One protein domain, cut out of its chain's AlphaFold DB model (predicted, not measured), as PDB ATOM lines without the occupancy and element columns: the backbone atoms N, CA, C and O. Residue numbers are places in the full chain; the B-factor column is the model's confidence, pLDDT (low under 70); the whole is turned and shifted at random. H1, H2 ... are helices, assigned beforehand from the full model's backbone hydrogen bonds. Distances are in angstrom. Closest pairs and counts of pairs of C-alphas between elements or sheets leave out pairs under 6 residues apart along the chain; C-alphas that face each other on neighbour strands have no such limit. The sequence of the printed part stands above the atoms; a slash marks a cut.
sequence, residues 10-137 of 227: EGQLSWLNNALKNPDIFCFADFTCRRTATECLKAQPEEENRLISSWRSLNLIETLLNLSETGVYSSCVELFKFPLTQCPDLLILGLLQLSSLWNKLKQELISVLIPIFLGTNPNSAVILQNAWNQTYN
ATOM      1  N   GLU A  10     170.376 146.398 142.118       92.88
ATOM      2  CA  GLU A  10     171.357 146.892 143.094       92.88
ATOM      3  C   GLU A  10     172.746 146.309 142.829       92.88
ATOM      4  O   GLU A  10     173.746 147.028 142.837       92.88
ATOM      5  N   GLY A  11     172.805 145.010 142.525       93.62
ATOM      6  CA  GLY A  11     174.044 144.333 142.146       93.62
ATOM      7  C   GLY A  11     174.646 144.912 140.864       93.62
ATOM      8  O   GLY A  11     175.849 145.168 140.809       93.62
ATOM      9  N   GLN A  12     173.807 145.185 139.859       94.44
ATOM     10  CA  GLN A  12     174.251 145.830 138.623       94.44
ATOM     11  C   GLN A  12     174.790 147.235 138.890       94.44
ATOM     12  O   GLN A  12     175.872 147.577 138.417       94.44
ATOM     13  N   LEU A  13     174.076 148.040 139.676       94.06
ATOM     14  CA  LEU A  13     174.493 149.400 139.993       94.06
ATOM     15  C   LEU A  13     175.791 149.433 140.809       94.06
ATOM     16  O   LEU A  13     176.672 150.244 140.531       94.06
ATOM     17  N   SER A  14     175.941 148.525 141.776       94.56
ATOM     18  CA  SER A  14     177.176 148.366 142.548       94.56
ATOM     19  C   SER A  14     178.360 148.023 141.642       94.56
ATOM     20  O   SER A  14     179.434 148.619 141.765       94.56
ATOM     21  N   TRP A  15     178.161 147.126 140.671       94.81
ATOM     22  CA  TRP A  15     179.184 146.802 139.679       94.81
ATOM     23  C   TRP A  15     179.537 148.014 138.803       94.81
ATOM     24  O   TRP A  15     180.716 148.332 138.660       94.81
ATOM     25  N   LEU A  16     178.534 148.740 138.287       94.81
ATOM     26  CA  LEU A  16     178.739 149.955 137.484       94.81
ATOM     27  C   LEU A  16     179.514 151.028 138.263       94.81
ATOM     28  O   LEU A  16     180.451 151.615 137.730       94.81
ATOM     29  N   ASN A  17     179.167 151.255 139.532       94.69
ATOM     30  CA  ASN A  17     179.852 152.209 140.403       94.69
ATOM     31  C   ASN A  17     181.331 151.839 140.603       94.69
ATOM     32  O   ASN A  17     182.212 152.689 140.490       94.69
ATOM     33  N   ASN A  18     181.620 150.561 140.868       93.94
ATOM     34  CA  ASN A  18     182.998 150.094 141.026       93.94
ATOM     35  C   ASN A  18     183.792 150.185 139.717       93.94
ATOM     36  O   ASN A  18     184.953 150.587 139.753       93.94
ATOM     37  N   ALA A  19     183.173 149.880 138.573       93.06
ATOM     38  CA  ALA A  19     183.797 150.047 137.264       93.06
ATOM     39  C   ALA A  19     184.145 151.521 136.988       93.06
ATOM     40  O   ALA A  19     185.268 151.827 136.606       93.06
ATOM     41  N   LEU A  20     183.224 152.450 137.274       93.06
ATOM     42  CA  LEU A  20     183.455 153.890 137.098       93.06
ATOM     43  C   LEU A  20     184.572 154.444 137.991       93.06
ATOM     44  O   LEU A  20     185.282 155.357 137.580       93.06
ATOM     45  N   LYS A  21     184.744 153.894 139.198       91.88
ATOM     46  CA  LYS A  21     185.821 154.283 140.123       91.88
ATOM     47  C   LYS A  21     187.191 153.721 139.744       91.88
ATOM     48  O   LYS A  21     188.195 154.255 140.200       91.88
ATOM     49  N   ASN A  22     187.238 152.656 138.942       91.44
ATOM     50  CA  ASN A  22     188.466 151.936 138.607       91.44
ATOM     51  C   ASN A  22     188.625 151.806 137.079       91.44
ATOM     52  O   ASN A  22     188.608 150.687 136.551       91.44
ATOM     53  N   PRO A  23     188.796 152.929 136.353       87.25
ATOM     54  CA  PRO A  23     188.854 152.930 134.892       87.25
ATOM     55  C   PRO A  23     190.066 152.176 134.322       87.25
ATOM     56  O   PRO A  23     190.043 151.785 133.158       87.25
ATOM     57  N   ASP A  24     191.105 151.944 135.129       86.81
ATOM     58  CA  ASP A  24     192.277 151.147 134.743       86.81
ATOM     59  C   ASP A  24     191.989 149.647 134.669       86.81
ATOM     60  O   ASP A  24     192.677 148.921 133.956       86.81
ATOM     61  N   ILE A  25     190.959 149.189 135.386       88.38
ATOM     62  CA  ILE A  25     190.508 147.796 135.378       88.38
ATOM     63  C   ILE A  25     189.433 147.607 134.306       88.38
ATOM     64  O   ILE A  25     189.450 146.622 133.570       88.38
ATOM     65  N   PHE A  26     188.481 148.541 134.221       87.56
ATOM     66  CA  PHE A  26     187.403 148.494 133.241       87.56
ATOM     67  C   PHE A  26     187.011 149.901 132.789       87.56
ATOM     68  O   PHE A  26     186.529 150.699 133.589       87.56
ATOM     69  N   CYS A  27     187.123 150.174 131.488       86.19
ATOM     70  CA  CYS A  27     186.653 151.420 130.892       86.19
ATOM     71  C   CYS A  27     185.482 151.160 129.939       86.19
ATOM     72  O   CYS A  27     185.572 150.363 129.003       86.19
ATOM     73  N   PHE A  28     184.376 151.885 130.130       88.00
ATOM     74  CA  PHE A  28     183.205 151.763 129.256       88.00
ATOM     75  C   PHE A  28     183.456 152.279 127.833       88.00
ATOM     76  O   PHE A  28     182.693 151.932 126.935       88.00
ATOM     77  N   ALA A  29     184.498 153.090 127.627       83.81
ATOM     78  CA  ALA A  29     184.890 153.590 126.310       83.81
ATOM     79  C   ALA A  29     185.534 152.507 125.432       83.81
ATOM     80  O   ALA A  29     185.352 152.515 124.212       83.81
ATOM     81  N   ASP A  30     186.273 151.592 126.062       82.88
ATOM     82  CA  ASP A  30     187.032 150.530 125.394       82.88
ATOM     83  C   ASP A  30     186.162 149.300 125.113       82.88
ATOM     84  O   ASP A  30     186.460 148.486 124.239       82.88
ATOM     85  N   PHE A  31     185.047 149.174 125.832       79.25
ATOM     86  CA  PHE A  31     184.064 148.124 125.614       79.25
ATOM     87  C   PHE A  31     183.138 148.456 124.433       79.25
ATOM     88  O   PHE A  31     182.860 149.623 124.153       79.25
ATOM     89  N   THR A  32     182.611 147.431 123.747       77.12
ATOM     90  CA  THR A  32     181.689 147.607 122.610       77.12
ATOM     91  C   THR A  32     180.469 148.422 123.027       77.12
ATOM     92  O   THR A  32     179.564 147.901 123.686       77.12
ATOM     93  N   CYS A  33     180.443 149.693 122.638       79.56
ATOM     94  CA  CYS A  33     179.372 150.620 122.957       79.56
ATOM     95  C   CYS A  33     179.138 151.615 121.821       79.56
ATOM     96  O   CYS A  33     180.029 151.915 121.024       79.56
ATOM     97  N   ARG A  34     177.918 152.150 121.769       87.69
ATOM     98  CA  ARG A  34     177.631 153.361 121.004       87.69
ATOM     99  C   ARG A  34     178.290 154.531 121.728       87.69
ATOM    100  O   ARG A  34     178.044 154.718 122.921       87.69
ATOM    101  N   ARG A  35     179.119 155.293 121.019       89.75
ATOM    102  CA  ARG A  35     179.805 156.466 121.569       89.75
ATOM    103  C   ARG A  35     178.992 157.730 121.311       89.75
ATOM    104  O   ARG A  35     178.358 157.842 120.265       89.75
ATOM    105  N   THR A  36     179.019 158.663 122.257       89.44
ATOM    106  CA  THR A  36     178.458 160.003 122.081       89.44
ATOM    107  C   THR A  36     179.217 160.715 120.967       89.44
ATOM    108  O   THR A  36     180.425 160.904 121.072       89.44
ATOM    109  N   ALA A  37     178.500 161.123 119.925       90.00
ATOM    110  CA  ALA A  37     179.024 161.957 118.850       90.00
ATOM    111  C   ALA A  37     179.346 163.365 119.394       90.00
ATOM    112  O   ALA A  37     178.451 164.024 119.936       90.00
ATOM    113  N   THR A  38     180.608 163.803 119.313       90.75
ATOM    114  CA  THR A  38     181.091 165.105 119.830       90.75
ATOM    115  C   THR A  38     181.658 166.017 118.742       90.75
ATOM    116  O   THR A  38     182.177 167.091 119.041       90.75
ATOM    117  N   GLU A  39     181.529 165.640 117.472       88.81
ATOM    118  CA  GLU A  39     182.131 166.329 116.324       88.81
ATOM    119  C   GLU A  39     181.587 167.752 116.146       88.81
ATOM    120  O   GLU A  39     182.245 168.608 115.564       88.81
ATOM    121  N   CYS A  40     180.388 168.024 116.668       88.06
ATOM    122  CA  CYS A  40     179.793 169.354 116.629       88.06
ATOM    123  C   CYS A  40     180.408 170.330 117.648       88.06
ATOM    124  O   CYS A  40     180.253 171.541 117.482       88.06
ATOM    125  N   LEU A  41     181.084 169.842 118.697       90.50
ATOM    126  CA  LEU A  41     181.636 170.690 119.755       90.50
ATOM    127  C   LEU A  41     182.783 171.565 119.234       90.50
ATOM    128  O   LEU A  41     183.650 171.114 118.489       90.50
ATOM    129  N   LYS A  42     182.810 172.822 119.689       88.00
ATOM    130  CA  LYS A  42     183.889 173.771 119.379       88.00
ATOM    131  C   LYS A  42     185.159 173.441 120.160       88.00
ATOM    132  O   LYS A  42     186.246 173.464 119.597       88.00
ATOM    133  N   ALA A  43     185.010 173.150 121.449       89.12
ATOM    134  CA  ALA A  43     186.064 172.659 122.323       89.12
ATOM    135  C   ALA A  43     185.822 171.168 122.577       89.12
ATOM    136  O   ALA A  43     184.808 170.795 123.176       89.12
ATOM    137  N   GLN A  44     186.732 170.326 122.084       86.25
ATOM    138  CA  GLN A  44     186.632 168.878 122.235       86.25
ATOM    139  C   GLN A  44     186.960 168.456 123.679       86.25
ATOM    140  O   GLN A  44     187.858 169.038 124.290       86.25
ATOM    141  N   PRO A  45     186.242 167.466 124.239       80.56
ATOM    142  CA  PRO A  45     186.514 166.961 125.579       80.56
ATOM    143  C   PRO A  45     187.841 166.198 125.616       80.56
ATOM    144  O   PRO A  45     188.154 165.454 124.686       80.56
ATOM    145  N   GLU A  46     188.582 166.336 126.718       77.56
ATOM    146  CA  GLU A  46     189.873 165.669 126.929       77.56
ATOM    147  C   GLU A  46     189.776 164.154 126.699       77.56
ATOM    148  O   GLU A  46     188.960 163.460 127.312       77.56
ATOM    149  N   GLU A  47     190.601 163.626 125.792       71.69
ATOM    150  CA  GLU A  47     190.538 162.216 125.400       71.69
ATOM    151  C   GLU A  47     191.284 161.278 126.353       71.69
ATOM    152  O   GLU A  47     190.866 160.135 126.535       71.69
ATOM    153  N   GLU A  48     192.341 161.769 126.999       75.31
ATOM    154  CA  GLU A  48     193.249 160.955 127.817       75.31
ATOM    155  C   GLU A  48     192.678 160.622 129.202       75.31
ATOM    156  O   GLU A  48     193.059 159.626 129.823       75.31
ATOM    157  N   ASN A  49     191.712 161.407 129.688       86.31
ATOM    158  CA  ASN A  49     191.108 161.182 130.991       86.31
ATOM    159  C   ASN A  49     190.131 159.994 130.944       86.31
ATOM    160  O   ASN A  49     188.973 160.115 130.532       86.31
ATOM    161  N   ARG A  50     190.586 158.823 131.407       84.38
ATOM    162  CA  ARG A  50     189.794 157.580 131.385       84.38
ATOM    163  C   ARG A  50     188.503 157.641 132.214       84.38
ATOM    164  O   ARG A  50     187.543 156.933 131.890       84.38
ATOM    165  N   LEU A  51     188.449 158.500 133.239       86.50
ATOM    166  CA  LEU A  51     187.225 158.737 134.013       86.50
ATOM    167  C   LEU A  51     186.164 159.434 133.152       86.50
ATOM    168  O   LEU A  51     185.005 159.025 133.160       86.50
ATOM    169  N   ILE A  52     186.560 160.434 132.358       90.75
ATOM    170  CA  ILE A  52     185.669 161.133 131.418       90.75
ATOM    171  C   ILE A  52     185.302 160.222 130.243       90.75
ATOM    172  O   ILE A  52     184.134 160.149 129.862       90.75
ATOM    173  N   SER A  53     186.270 159.478 129.704       88.81
ATOM    174  CA  SER A  53     186.058 158.605 128.547       88.81
ATOM    175  C   SER A  53     184.957 157.567 128.774       88.81
ATOM    176  O   SER A  53     184.171 157.319 127.861       88.81
ATOM    177  N   SER A  54     184.810 157.024 129.988       91.44
ATOM    178  CA  SER A  54     183.712 156.097 130.311       91.44
ATOM    179  C   SER A  54     182.319 156.680 130.026       91.44
ATOM    180  O   SER A  54     181.432 155.966 129.555       91.44
ATOM    181  N   TRP A  55     182.136 157.988 130.222       93.81
ATOM    182  CA  TRP A  55     180.875 158.692 129.971       93.81
ATOM    183  C   TRP A  55     180.600 158.974 128.492       93.81
ATOM    184  O   TRP A  55     179.515 159.438 128.150       93.81
ATOM    185  N   ARG A  56     181.527 158.628 127.587       92.00
ATOM    186  CA  ARG A  56     181.250 158.599 126.141       92.00
ATOM    187  C   ARG A  56     180.346 157.433 125.762       92.00
ATOM    188  O   ARG A  56     179.784 157.439 124.675       92.00
ATOM    189  N   SER A  57     180.219 156.422 126.618       93.75
ATOM    190  CA  SER A  57     179.381 155.258 126.355       93.75
ATOM    191  C   SER A  57     177.900 155.615 126.512       93.75
ATOM    192  O   SER A  57     177.379 155.693 127.626       93.75
ATOM    193  N   LEU A  58     177.179 155.754 125.396       94.94
ATOM    194  CA  LEU A  58     175.723 155.942 125.414       94.94
ATOM    195  C   LEU A  58     175.025 154.764 126.091       94.94
ATOM    196  O   LEU A  58     174.012 154.951 126.755       94.94
ATOM    197  N   ASN A  59     175.580 153.556 125.968       94.38
ATOM    198  CA  ASN A  59     175.038 152.377 126.629       94.38
ATOM    199  C   ASN A  59     175.144 152.456 128.157       94.38
ATOM    200  O   ASN A  59     174.233 151.988 128.835       94.38
ATOM    201  N   LEU A  60     176.211 153.050 128.708       95.19
ATOM    202  CA  LEU A  60     176.303 153.315 130.146       95.19
ATOM    203  C   LEU A  60     175.195 154.281 130.583       95.19
ATOM    204  O   LEU A  60     174.451 153.965 131.510       95.19
ATOM    205  N   ILE A  61     175.064 155.420 129.892       96.44
ATOM    206  CA  ILE A  61     174.052 156.441 130.203       96.44
ATOM    207  C   ILE A  61     172.646 155.828 130.127       96.44
ATOM    208  O   ILE A  61     171.875 155.928 131.076       96.44
ATOM    209  N   GLU A  62     172.334 155.126 129.038       95.81
ATOM    210  CA  GLU A  62     171.063 154.427 128.818       95.81
ATOM    211  C   GLU A  62     170.780 153.384 129.907       95.81
ATOM    212  O   GLU A  62     169.668 153.320 130.426       95.81
ATOM    213  N   THR A  63     171.788 152.605 130.315       95.12
ATOM    214  CA  THR A  63     171.642 151.604 131.384       95.12
ATOM    215  C   THR A  63     171.322 152.264 132.725       95.12
ATOM    216  O   THR A  63     170.406 151.821 133.410       95.12
ATOM    217  N   LEU A  64     172.036 153.332 133.096       96.50
ATOM    218  CA  LEU A  64     171.789 154.060 134.345       96.50
ATOM    219  C   LEU A  64     170.411 154.730 134.361       96.50
ATOM    220  O   LEU A  64     169.729 154.713 135.388       96.50
ATOM    221  N   LEU A  65     169.978 155.273 133.220       96.81
ATOM    222  CA  LEU A  65     168.633 155.816 133.064       96.81
ATOM    223  C   LEU A  65     167.576 154.718 133.242       96.81
ATOM    224  O   LEU A  65     166.661 154.910 134.035       96.81
ATOM    225  N   ASN A  66     167.721 153.554 132.607       95.25
ATOM    226  CA  ASN A  66     166.784 152.438 132.786       95.25
ATOM    227  C   ASN A  66     166.766 151.914 134.235       95.25
ATOM    228  O   ASN A  66     165.700 151.671 134.793       95.25
ATOM    229  N   LEU A  67     167.931 151.794 134.884       94.94
ATOM    230  CA  LEU A  67     168.030 151.380 136.291       94.94
ATOM    231  C   LEU A  67     167.352 152.366 137.246       94.94
ATOM    232  O   LEU A  67     166.838 151.966 138.289       94.94
ATOM    233  N   SER A  68     167.300 153.654 136.896       95.75
ATOM    234  CA  SER A  68     166.611 154.641 137.730       95.75
ATOM    235  C   SER A  68     165.107 154.359 137.881       95.75
ATOM    236  O   SER A  68     164.503 154.812 138.852       95.75
ATOM    237  N   GLU A  69     164.518 153.552 136.992       94.62
ATOM    238  CA  GLU A  69     163.108 153.147 137.041       94.62
ATOM    239  C   GLU A  69     162.861 151.880 137.880       94.62
ATOM    240  O   GLU A  69     161.714 151.524 138.133       94.62
ATOM    241  N   THR A  70     163.911 151.201 138.361       92.00
ATOM    242  CA  THR A  70     163.798 149.910 139.068       92.00
ATOM    243  C   THR A  70     163.973 150.022 140.588       92.00
ATOM    244  O   THR A  70     164.347 149.049 141.237       92.00
ATOM    245  N   GLY A  71     163.766 151.211 141.168       88.81
ATOM    246  CA  GLY A  71     163.843 151.446 142.620       88.81
ATOM    247  C   GLY A  71     165.204 151.910 143.157       88.81
ATOM    248  O   GLY A  71     165.307 152.217 144.339       88.81
ATOM    249  N   VAL A  72     166.228 152.049 142.306       93.25
ATOM    250  CA  VAL A  72     167.574 152.535 142.690       93.25
ATOM    251  C   VAL A  72     167.841 153.984 142.248       93.25
ATOM    252  O   VAL A  72     168.977 154.377 141.983       93.25
ATOM    253  N   TYR A  73     166.779 154.795 142.168       96.06
ATOM    254  CA  TYR A  73     166.796 156.159 141.623       96.06
ATOM    255  C   TYR A  73     167.872 157.061 142.241       96.06
ATOM    256  O   TYR A  73     168.679 157.645 141.520       96.06
ATOM    257  N   SER A  74     167.902 157.160 143.574       96.19
ATOM    258  CA  SER A  74     168.836 158.024 144.307       96.19
ATOM    259  C   SER A  74     170.289 157.659 144.016       96.19
ATOM    260  O   SER A  74     171.102 158.525 143.711       96.19
ATOM    261  N   SER A  75     170.606 156.368 144.021       95.81
ATOM    262  CA  SER A  75     171.945 155.872 143.721       95.81
ATOM    263  C   SER A  75     172.354 156.129 142.262       95.81
ATOM    264  O   SER A  75     173.518 156.430 142.004       95.81
ATOM    265  N   CYS A  76     171.419 156.081 141.304       96.62
ATOM    266  CA  CYS A  76     171.690 156.511 139.927       96.62
ATOM    267  C   CYS A  76     171.997 158.014 139.850       96.62
ATOM    268  O   CYS A  76     172.957 158.398 139.183       96.62
ATOM    269  N   VAL A  77     171.226 158.860 140.549       97.12
ATOM    270  CA  VAL A  77     171.473 160.314 140.624       97.12
ATOM    271  C   VAL A  77     172.882 160.603 141.152       97.12
ATOM    272  O   VAL A  77     173.586 161.435 140.581       97.12
ATOM    273  N   GLU A  78     173.328 159.883 142.186       96.69
ATOM    274  CA  GLU A  78     174.681 160.033 142.737       96.69
ATOM    275  C   GLU A  78     175.778 159.757 141.699       96.69
ATOM    276  O   GLU A  78     176.747 160.513 141.619       96.69
ATOM    277  N   LEU A  79     175.620 158.731 140.854       96.81
ATOM    278  CA  LEU A  79     176.598 158.428 139.803       96.81
ATOM    279  C   LEU A  79     176.688 159.534 138.745       96.81
ATOM    280  O   LEU A  79     177.774 159.798 138.231       96.81
ATOM    281  N   PHE A  80     175.579 160.218 138.446       97.88
ATOM    282  CA  PHE A  80     175.566 161.324 137.488       97.88
ATOM    283  C   PHE A  80     176.183 162.628 138.026       97.88
ATOM    284  O   PHE A  80     176.472 163.519 137.229       97.88
ATOM    285  N   LYS A  81     176.480 162.756 139.329       96.88
ATOM    286  CA  LYS A  81     177.152 163.958 139.869       96.88
ATOM    287  C   LYS A  81     178.529 164.203 139.252       96.88
ATOM    288  O   LYS A  81     178.904 165.351 139.012       96.88
ATOM    289  N   PHE A  82     179.276 163.135 138.973       96.19
ATOM    290  CA  PHE A  82     180.583 163.246 138.326       96.19
ATOM    291  C   PHE A  82     180.476 163.878 136.928       96.19
ATOM    292  O   PHE A  82     181.039 164.953 136.732       96.19
ATOM    293  N   PRO A  83     179.732 163.312 135.959       95.81
ATOM    294  CA  PRO A  83     179.664 163.890 134.619       95.81
ATOM    295  C   PRO A  83     178.938 165.239 134.578       95.81
ATOM    296  O   PRO A  83     179.271 166.063 133.735       95.81
ATOM    297  N   LEU A  84     178.015 165.518 135.511       96.12
ATOM    298  CA  LEU A  84     177.402 166.847 135.653       96.12
ATOM    299  C   LEU A  84     178.430 167.951 135.947       96.12
ATOM    300  O   LEU A  84     178.205 169.098 135.576       96.12
ATOM    301  N   THR A  85     179.536 167.616 136.618       93.81
ATOM    302  CA  THR A  85     180.557 168.590 137.032       93.81
ATOM    303  C   THR A  85     181.808 168.543 136.163       93.81
ATOM    304  O   THR A  85     182.349 169.592 135.832       93.81
ATOM    305  N   GLN A  86     182.264 167.350 135.781       94.12
ATOM    306  CA  GLN A  86     183.543 167.156 135.091       94.12
ATOM    307  C   GLN A  86     183.421 167.150 133.565       94.12
ATOM    308  O   GLN A  86     184.372 167.504 132.876       94.12
ATOM    309  N   CYS A  87     182.277 166.737 133.012       94.00
ATOM    310  CA  CYS A  87     182.075 166.675 131.563       94.00
ATOM    311  C   CYS A  87     180.611 166.944 131.149       94.00
ATOM    312  O   CYS A  87     179.996 166.119 130.460       94.00
ATOM    313  N   PRO A  88     180.036 168.108 131.525       95.56
ATOM    314  CA  PRO A  88     178.626 168.412 131.269       95.56
ATOM    315  C   PRO A  88     178.287 168.415 129.772       95.56
ATOM    316  O   PRO A  88     177.197 167.984 129.391       95.56
ATOM    317  N   ASP A  89     179.221 168.845 128.918       94.88
ATOM    318  CA  ASP A  89     179.090 168.877 127.456       94.88
ATOM    319  C   ASP A  89     178.858 167.483 126.870       94.88
ATOM    320  O   ASP A  89     177.980 167.268 126.032       94.88
ATOM    321  N   LEU A  90     179.632 166.513 127.356       94.69
ATOM    322  CA  LEU A  90     179.537 165.125 126.931       94.69
ATOM    323  C   LEU A  90     178.229 164.498 127.414       94.69
ATOM    324  O   LEU A  90     177.556 163.797 126.653       94.69
ATOM    325  N   LEU A  91     177.854 164.776 128.665       97.00
ATOM    326  CA  LEU A  91     176.633 164.245 129.256       97.00
ATOM    327  C   LEU A  91     175.389 164.748 128.521       97.00
ATOM    328  O   LEU A  91     174.556 163.932 128.130       97.00
ATOM    329  N   ILE A  92     175.258 166.060 128.299       97.19
ATOM    330  CA  ILE A  92     174.068 166.604 127.633       97.19
ATOM    331  C   ILE A  92     173.943 166.075 126.202       97.19
ATOM    332  O   ILE A  92     172.855 165.660 125.808       97.19
ATOM    333  N   LEU A  93     175.043 165.994 125.443       96.25
ATOM    334  CA  LEU A  93     175.021 165.405 124.103       96.25
ATOM    335  C   LEU A  93     174.599 163.936 124.137       96.25
ATOM    336  O   LEU A  93     173.780 163.523 123.315       96.25
ATOM    337  N   GLY A  94     175.100 163.167 125.106       96.19
ATOM    338  CA  GLY A  94     174.709 161.774 125.281       96.19
ATOM    339  C   GLY A  94     173.215 161.622 125.576       96.19
ATOM    340  O   GLY A  94     172.529 160.821 124.941       96.19
ATOM    341  N   LEU A  95     172.677 162.449 126.478       97.31
ATOM    342  CA  LEU A  95     171.249 162.462 126.801       97.31
ATOM    343  C   LEU A  95     170.391 162.819 125.579       97.31
ATOM    344  O   LEU A  95     169.365 162.173 125.353       97.31
ATOM    345  N   LEU A  96     170.802 163.804 124.774       96.19
ATOM    346  CA  LEU A  96     170.085 164.208 123.559       96.19
ATOM    347  C   LEU A  96     170.103 163.109 122.482       96.19
ATOM    348  O   LEU A  96     169.084 162.874 121.838       96.19
ATOM    349  N   GLN A  97     171.220 162.391 122.331       95.06
ATOM    350  CA  GLN A  97     171.367 161.306 121.348       95.06
ATOM    351  C   GLN A  97     170.560 160.046 121.695       95.06
ATOM    352  O   GLN A  97     170.199 159.279 120.804       95.06
ATOM    353  N   LEU A  98     170.208 159.841 122.969       94.94
ATOM    354  CA  LEU A  98     169.307 158.769 123.409       94.94
ATOM    355  C   LEU A  98     167.833 159.113 123.129       94.94
ATOM    356  O   LEU A  98     167.010 159.154 124.041       94.94
ATOM    357  N   SER A  99     167.493 159.407 121.874       88.88
ATOM    358  CA  SER A  99     166.208 159.992 121.460       88.88
ATOM    359  C   SER A  99     164.969 159.156 121.809       88.88
ATOM    360  O   SER A  99     163.929 159.724 122.138       88.88
ATOM    361  N   SER A 100     165.081 157.824 121.784       88.50
ATOM    362  CA  SER A 100     163.984 156.891 122.081       88.50
ATOM    363  C   SER A 100     163.675 156.737 123.571       88.50
ATOM    364  O   SER A 100     162.611 156.233 123.916       88.50
ATOM    365  N   LEU A 101     164.592 157.144 124.453       91.38
ATOM    366  CA  LEU A 101     164.436 157.015 125.898       91.38
ATOM    367  C   LEU A 101     164.048 158.366 126.499       91.38
ATOM    368  O   LEU A 101     164.776 159.352 126.347       91.38
ATOM    369  N   TRP A 102     162.925 158.414 127.212       94.31
ATOM    370  CA  TRP A 102     162.483 159.606 127.930       94.31
ATOM    371  C   TRP A 102     161.903 159.226 129.288       94.31
ATOM    372  O   TRP A 102     160.771 158.759 129.375       94.31
ATOM    373  N   ASN A 103     162.685 159.437 130.344       95.19
ATOM    374  CA  ASN A 103     162.265 159.191 131.717       95.19
ATOM    375  C   ASN A 103     162.508 160.414 132.607       95.19
ATOM    376  O   ASN A 103     163.138 161.397 132.199       95.19
ATOM    377  N   LYS A 104     162.006 160.336 133.843       96.06
ATOM    378  CA  LYS A 104     162.098 161.418 134.828       96.06
ATOM    379  C   LYS A 104     163.542 161.873 135.057       96.06
ATOM    380  O   LYS A 104     163.813 163.069 134.986       96.06
ATOM    381  N   LEU A 105     164.472 160.933 135.255       97.56
ATOM    382  CA  LEU A 105     165.874 161.261 135.523       97.56
ATOM    383  C   LEU A 105     166.519 162.004 134.346       97.56
ATOM    384  O   LEU A 105     167.192 163.008 134.549       97.56
ATOM    385  N   LYS A 106     166.279 161.567 133.106       97.56
ATOM    386  CA  LYS A 106     166.786 162.255 131.912       97.56
ATOM    387  C   LYS A 106     166.275 163.693 131.830       97.56
ATOM    388  O   LYS A 106     167.062 164.595 131.551       97.56
ATOM    389  N   GLN A 107     164.985 163.913 132.078       96.94
ATOM    390  CA  GLN A 107     164.401 165.256 132.093       96.94
ATOM    391  C   GLN A 107     165.041 166.140 133.175       96.94
ATOM    392  O   GLN A 107     165.386 167.288 132.891       96.94
ATOM    393  N   GLU A 108     165.232 165.614 134.387       97.31
ATOM    394  CA  GLU A 108     165.891 166.334 135.484       97.31
ATOM    395  C   GLU A 108     167.346 166.680 135.145       97.31
ATOM    396  O   GLU A 108     167.751 167.831 135.303       97.31
ATOM    397  N   LEU A 109     168.109 165.729 134.598       98.19
ATOM    398  CA  LEU A 109     169.496 165.952 134.187       98.19
ATOM    399  C   LEU A 109     169.603 167.035 133.108       98.19
ATOM    400  O   LEU A 109     170.425 167.937 133.240       98.19
ATOM    401  N   ILE A 110     168.759 166.988 132.068       97.69
ATOM    402  CA  ILE A 110     168.738 168.033 131.030       97.69
ATOM    403  C   ILE A 110     168.406 169.388 131.666       97.69
ATOM    404  O   ILE A 110     169.110 170.360 131.408       97.69
ATOM    405  N   SER A 111     167.391 169.452 132.532       96.81
ATOM    406  CA  SER A 111     166.992 170.690 133.216       96.81
ATOM    407  C   SER A 111     168.129 171.306 134.042       96.81
ATOM    408  O   SER A 111     168.335 172.516 134.001       96.81
ATOM    409  N   VAL A 112     168.919 170.478 134.735       96.56
ATOM    410  CA  VAL A 112     170.093 170.920 135.513       96.56
ATOM    411  C   VAL A 112     171.260 171.342 134.614       96.56
ATOM    412  O   VAL A 112     171.996 172.265 134.960       96.56
ATOM    413  N   LEU A 113     171.434 170.700 133.456       97.75
ATOM    414  CA  LEU A 113     172.524 170.994 132.523       97.75
ATOM    415  C   LEU A 113     172.301 172.293 131.736       97.75
ATOM    416  O   LEU A 113     173.268 173.008 131.486       97.75
ATOM    417  N   ILE A 114     171.062 172.632 131.349       97.56
ATOM    418  CA  ILE A 114     170.798 173.826 130.521       97.56
ATOM    419  C   ILE A 114     171.379 175.120 131.127       97.56
ATOM    420  O   ILE A 114     172.077 175.826 130.396       97.56
ATOM    421  N   PRO A 115     171.185 175.443 132.423       95.69
ATOM    422  CA  PRO A 115     171.765 176.642 133.030       95.69
ATOM    423  C   PRO A 115     173.290 176.747 132.907       95.69
ATOM    424  O   PRO A 115     173.806 177.854 132.756       95.69
ATOM    425  N   ILE A 116     174.015 175.621 132.902       95.75
ATOM    426  CA  ILE A 116     175.476 175.603 132.711       95.75
ATOM    427  C   ILE A 116     175.831 176.179 131.333       95.75
ATOM    428  O   ILE A 116     176.750 176.988 131.210       95.75
ATOM    429  N   PHE A 117     175.053 175.829 130.305       96.56
ATOM    430  CA  PHE A 117     175.250 176.307 128.934       96.56
ATOM    431  C   PHE A 117     174.629 177.680 128.658       96.56
ATOM    432  O   PHE A 117     174.998 178.329 127.676       96.56
ATOM    433  N   LEU A 118     173.733 178.171 129.517       95.56
ATOM    434  CA  LEU A 118     173.330 179.581 129.497       95.56
ATOM    435  C   LEU A 118     174.459 180.488 130.000       95.56
ATOM    436  O   LEU A 118     174.632 181.586 129.469       95.56
ATOM    437  N   GLY A 119     175.253 179.999 130.956       90.56
ATOM    438  CA  GLY A 119     176.486 180.632 131.409       90.56
ATOM    439  C   GLY A 119     177.615 180.617 130.370       90.56
ATOM    440  O   GLY A 119     177.411 180.458 129.162       90.56
ATOM    441  N   THR A 120     178.837 180.817 130.857       85.50
ATOM    442  CA  THR A 120     180.027 180.948 130.016       85.50
ATOM    443  C   THR A 120     180.634 179.573 129.736       85.50
ATOM    444  O   THR A 120     181.393 179.051 130.545       85.50
ATOM    445  N   ASN A 121     180.313 178.979 128.584       90.81
ATOM    446  CA  ASN A 121     180.941 177.748 128.100       90.81
ATOM    447  C   ASN A 121     181.218 177.861 126.577       90.81
ATOM    448  O   ASN A 121     180.369 178.357 125.828       90.81
ATOM    449  N   PRO A 122     182.400 177.430 126.084       92.31
ATOM    450  CA  PRO A 122     182.765 177.543 124.665       92.31
ATOM    451  C   PRO A 122     181.813 176.796 123.714       92.31
ATOM    452  O   PRO A 122     181.632 177.207 122.567       92.31
ATOM    453  N   ASN A 123     181.167 175.731 124.185       95.56
ATOM    454  CA  ASN A 123     180.246 174.895 123.423       95.56
ATOM    455  C   ASN A 123     178.772 175.293 123.570       95.56
ATOM    456  O   ASN A 123     177.931 174.725 122.869       95.56
ATOM    457  N   SER A 124     178.444 176.278 124.419       95.50
ATOM    458  CA  SER A 124     177.066 176.691 124.721       95.50
ATOM    459  C   SER A 124     176.186 176.837 123.482       95.50
ATOM    460  O   SER A 124     175.101 176.265 123.422       95.50
ATOM    461  N   ALA A 125     176.655 177.582 122.476       94.69
ATOM    462  CA  ALA A 125     175.873 177.854 121.270       94.69
ATOM    463  C   ALA A 125     175.519 176.569 120.506       94.69
ATOM    464  O   ALA A 125     174.368 176.371 120.132       94.69
ATOM    465  N   VAL A 126     176.489 175.669 120.315       95.69
ATOM    466  CA  VAL A 126     176.272 174.413 119.582       95.69
ATOM    467  C   VAL A 126     175.337 173.493 120.360       95.69
ATOM    468  O   VAL A 126     174.406 172.937 119.782       95.69
ATOM    469  N   ILE A 127     175.560 173.342 121.666       96.81
ATOM    470  CA  ILE A 127     174.763 172.453 122.516       96.81
ATOM    471  C   ILE A 127     173.307 172.908 122.566       96.81
ATOM    472  O   ILE A 127     172.406 172.096 122.353       96.81
ATOM    473  N   LEU A 128     173.067 174.202 122.789       97.25
ATOM    474  CA  LEU A 128     171.714 174.755 122.832       97.25
ATOM    475  C   LEU A 128     171.028 174.648 121.465       97.25
ATOM    476  O   LEU A 128     169.862 174.261 121.409       97.25
ATOM    477  N   GLN A 129     171.750 174.894 120.366       96.62
ATOM    478  CA  GLN A 129     171.219 174.714 119.012       96.62
ATOM    479  C   GLN A 129     170.846 173.251 118.738       96.62
ATOM    480  O   GLN A 129     169.786 172.974 118.174       96.62
ATOM    481  N   ASN A 130     171.688 172.301 119.150       95.56
ATOM    482  CA  ASN A 130     171.418 170.874 118.993       95.56
ATOM    483  C   ASN A 130     170.216 170.428 119.842       95.56
ATOM    484  O   ASN A 130     169.357 169.687 119.368       95.56
ATOM    485  N   ALA A 131     170.113 170.914 121.081       96.50
ATOM    486  CA  ALA A 131     168.990 170.620 121.967       96.50
ATOM    487  C   ALA A 131     167.663 171.191 121.431       96.50
ATOM    488  O   ALA A 131     166.643 170.505 121.423       96.50
ATOM    489  N   TRP A 132     167.671 172.430 120.932       97.19
ATOM    490  CA  TRP A 132     166.477 173.117 120.431       97.19
ATOM    491  C   TRP A 132     165.881 172.475 119.166       97.19
ATOM    492  O   TRP A 132     164.657 172.460 118.973       97.19
ATOM    493  N   ASN A 133     166.747 171.918 118.314       95.69
ATOM    494  CA  ASN A 133     166.382 171.325 117.027       95.69
ATOM    495  C   ASN A 133     166.148 169.808 117.081       95.69
ATOM    496  O   ASN A 133     166.021 169.175 116.033       95.69
ATOM    497  N   GLN A 134     166.059 169.216 118.276       94.50
ATOM    498  CA  GLN A 134     165.735 167.797 118.412       94.50
ATOM    499  C   GLN A 134     164.397 167.460 117.747       94.50
ATOM    500  O   GLN A 134     163.375 168.101 118.000       94.50
ATOM    501  N   THR A 135     164.398 166.421 116.913       91.56
ATOM    502  CA  THR A 135     163.180 165.906 116.271       91.56
ATOM    503  C   THR A 135     162.323 165.134 117.273       91.56
ATOM    504  O   THR A 135     161.114 165.331 117.352       91.56
ATOM    505  N   TYR A 136     162.956 164.285 118.082       91.06
ATOM    506  CA  TYR A 136     162.289 163.473 119.098       91.06
ATOM    507  C   TYR A 136     162.241 164.220 120.426       91.06
ATOM    508  O   TYR A 136     163.245 164.782 120.856       91.06
ATOM    509  N   ASN A 137     161.079 164.234 121.085       91.62
ATOM    510  CA  ASN A 137     160.850 164.993 122.323       91.62
ATOM    511  C   ASN A 137     161.172 166.499 122.206       91.62
ATOM    512  O   ASN A 137     161.299 167.183 123.219       91.62
TER     513      ASN A 137
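Overview. This is residues 10 to 137 of the 227 residues of the protein "CCR4-NOT transcription complex subunit 1" of Brachionus plicatilis (UniProt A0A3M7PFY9). Two groups of helices make one compact body: H1 packs beside the hairpin of H3 and H4 toward one end of the longest axis, and H5 packs on the hairpin of H6 and H7 toward the other. The long link of residues 22 to 49 runs along one side of the helices, from H1 to beside H7, and folds back to the short H2. The printed part has 128 residues with seven named helices, H1 to H7 in chain order, and no named strand; its class is all helix. It is compact, with a radius of gyration of the C-alphas of 14.0 A and spans of 39 by 32 by 24 A.

Arrangement. H1, residues 10 to 21, H3, residues 58 to 67, and H4, residues 73 to 86, form an up-and-down bundle, in which each helix runs against the one before it. H1 and H4 only just touch, with 3 pairs of C-alphas within 8 A, the closest those of Asn 17 and Leu 79 at 7.0 A, at a shallow tilt of 15 degrees, the same way. H1 and H3 are close but not clearly touching. H3 and H4 form a helical hairpin and touch at a shallow tilt of 30 degrees, opposite ways; their closest C-alphas, of Leu 64 and Cys 76, are 6.1 A apart. H2, residues 50 to 54, only just touches H1, with 3 pairs of C-alphas within 8 A, the closest those of Leu 20 and Leu 51 at 6.9 A. The hub is H5, residues 88 to 97, touching four helices. It only just touches H3, only at their ends, with 3 pairs of C-alphas within 8 A, the closest those of Leu 58 and Gly 94 at 5.9 A. It only just touches H4, only at the corner, with 3 such pairs, the closest those of Pro 83 and Leu 91 at 6.2 A. H5 touches H6, residues 104 to 118, at a steep tilt of 49 degrees, opposite ways; the closest C-alphas, of Ile 92 and Ile 110, are 6.5 A apart. H5 touches H7, residues 124 to 132, at a shallow tilt of 21 degrees, the same way; the closest C-alphas, of Leu 96 and Ala 131, are 6.7 A apart. H6 and H7 form a helical hairpin, their closest C-alphas those of Phe 117 and Ser 124 at 4.6 A. H1 and H7 are apart. Every O i to N i+4 pair is within hydrogen-bond range in H1, H2, H3, H5 and H7, against 8 of 10 in H4 and 8 of 11 in H6.

Along the chain. H1 begins at C-alpha 10, (171.357, 146.892, 143.094), and is 16.5 A long from first to last C-alpha. H4 measures 21.1 A and H6 22.0 A. H7 ends at C-alpha 132, (166.477, 173.117, 120.431).

Size, cuts and confidence. The C-alphas farthest apart, of Gly 11 and Ala 125, are 39.5 A apart. The printed part has no cut. The link from H1 to H2, 28 residues, is long. Mean pLDDT of the printed part is 92.6, and no printed residue is under 70.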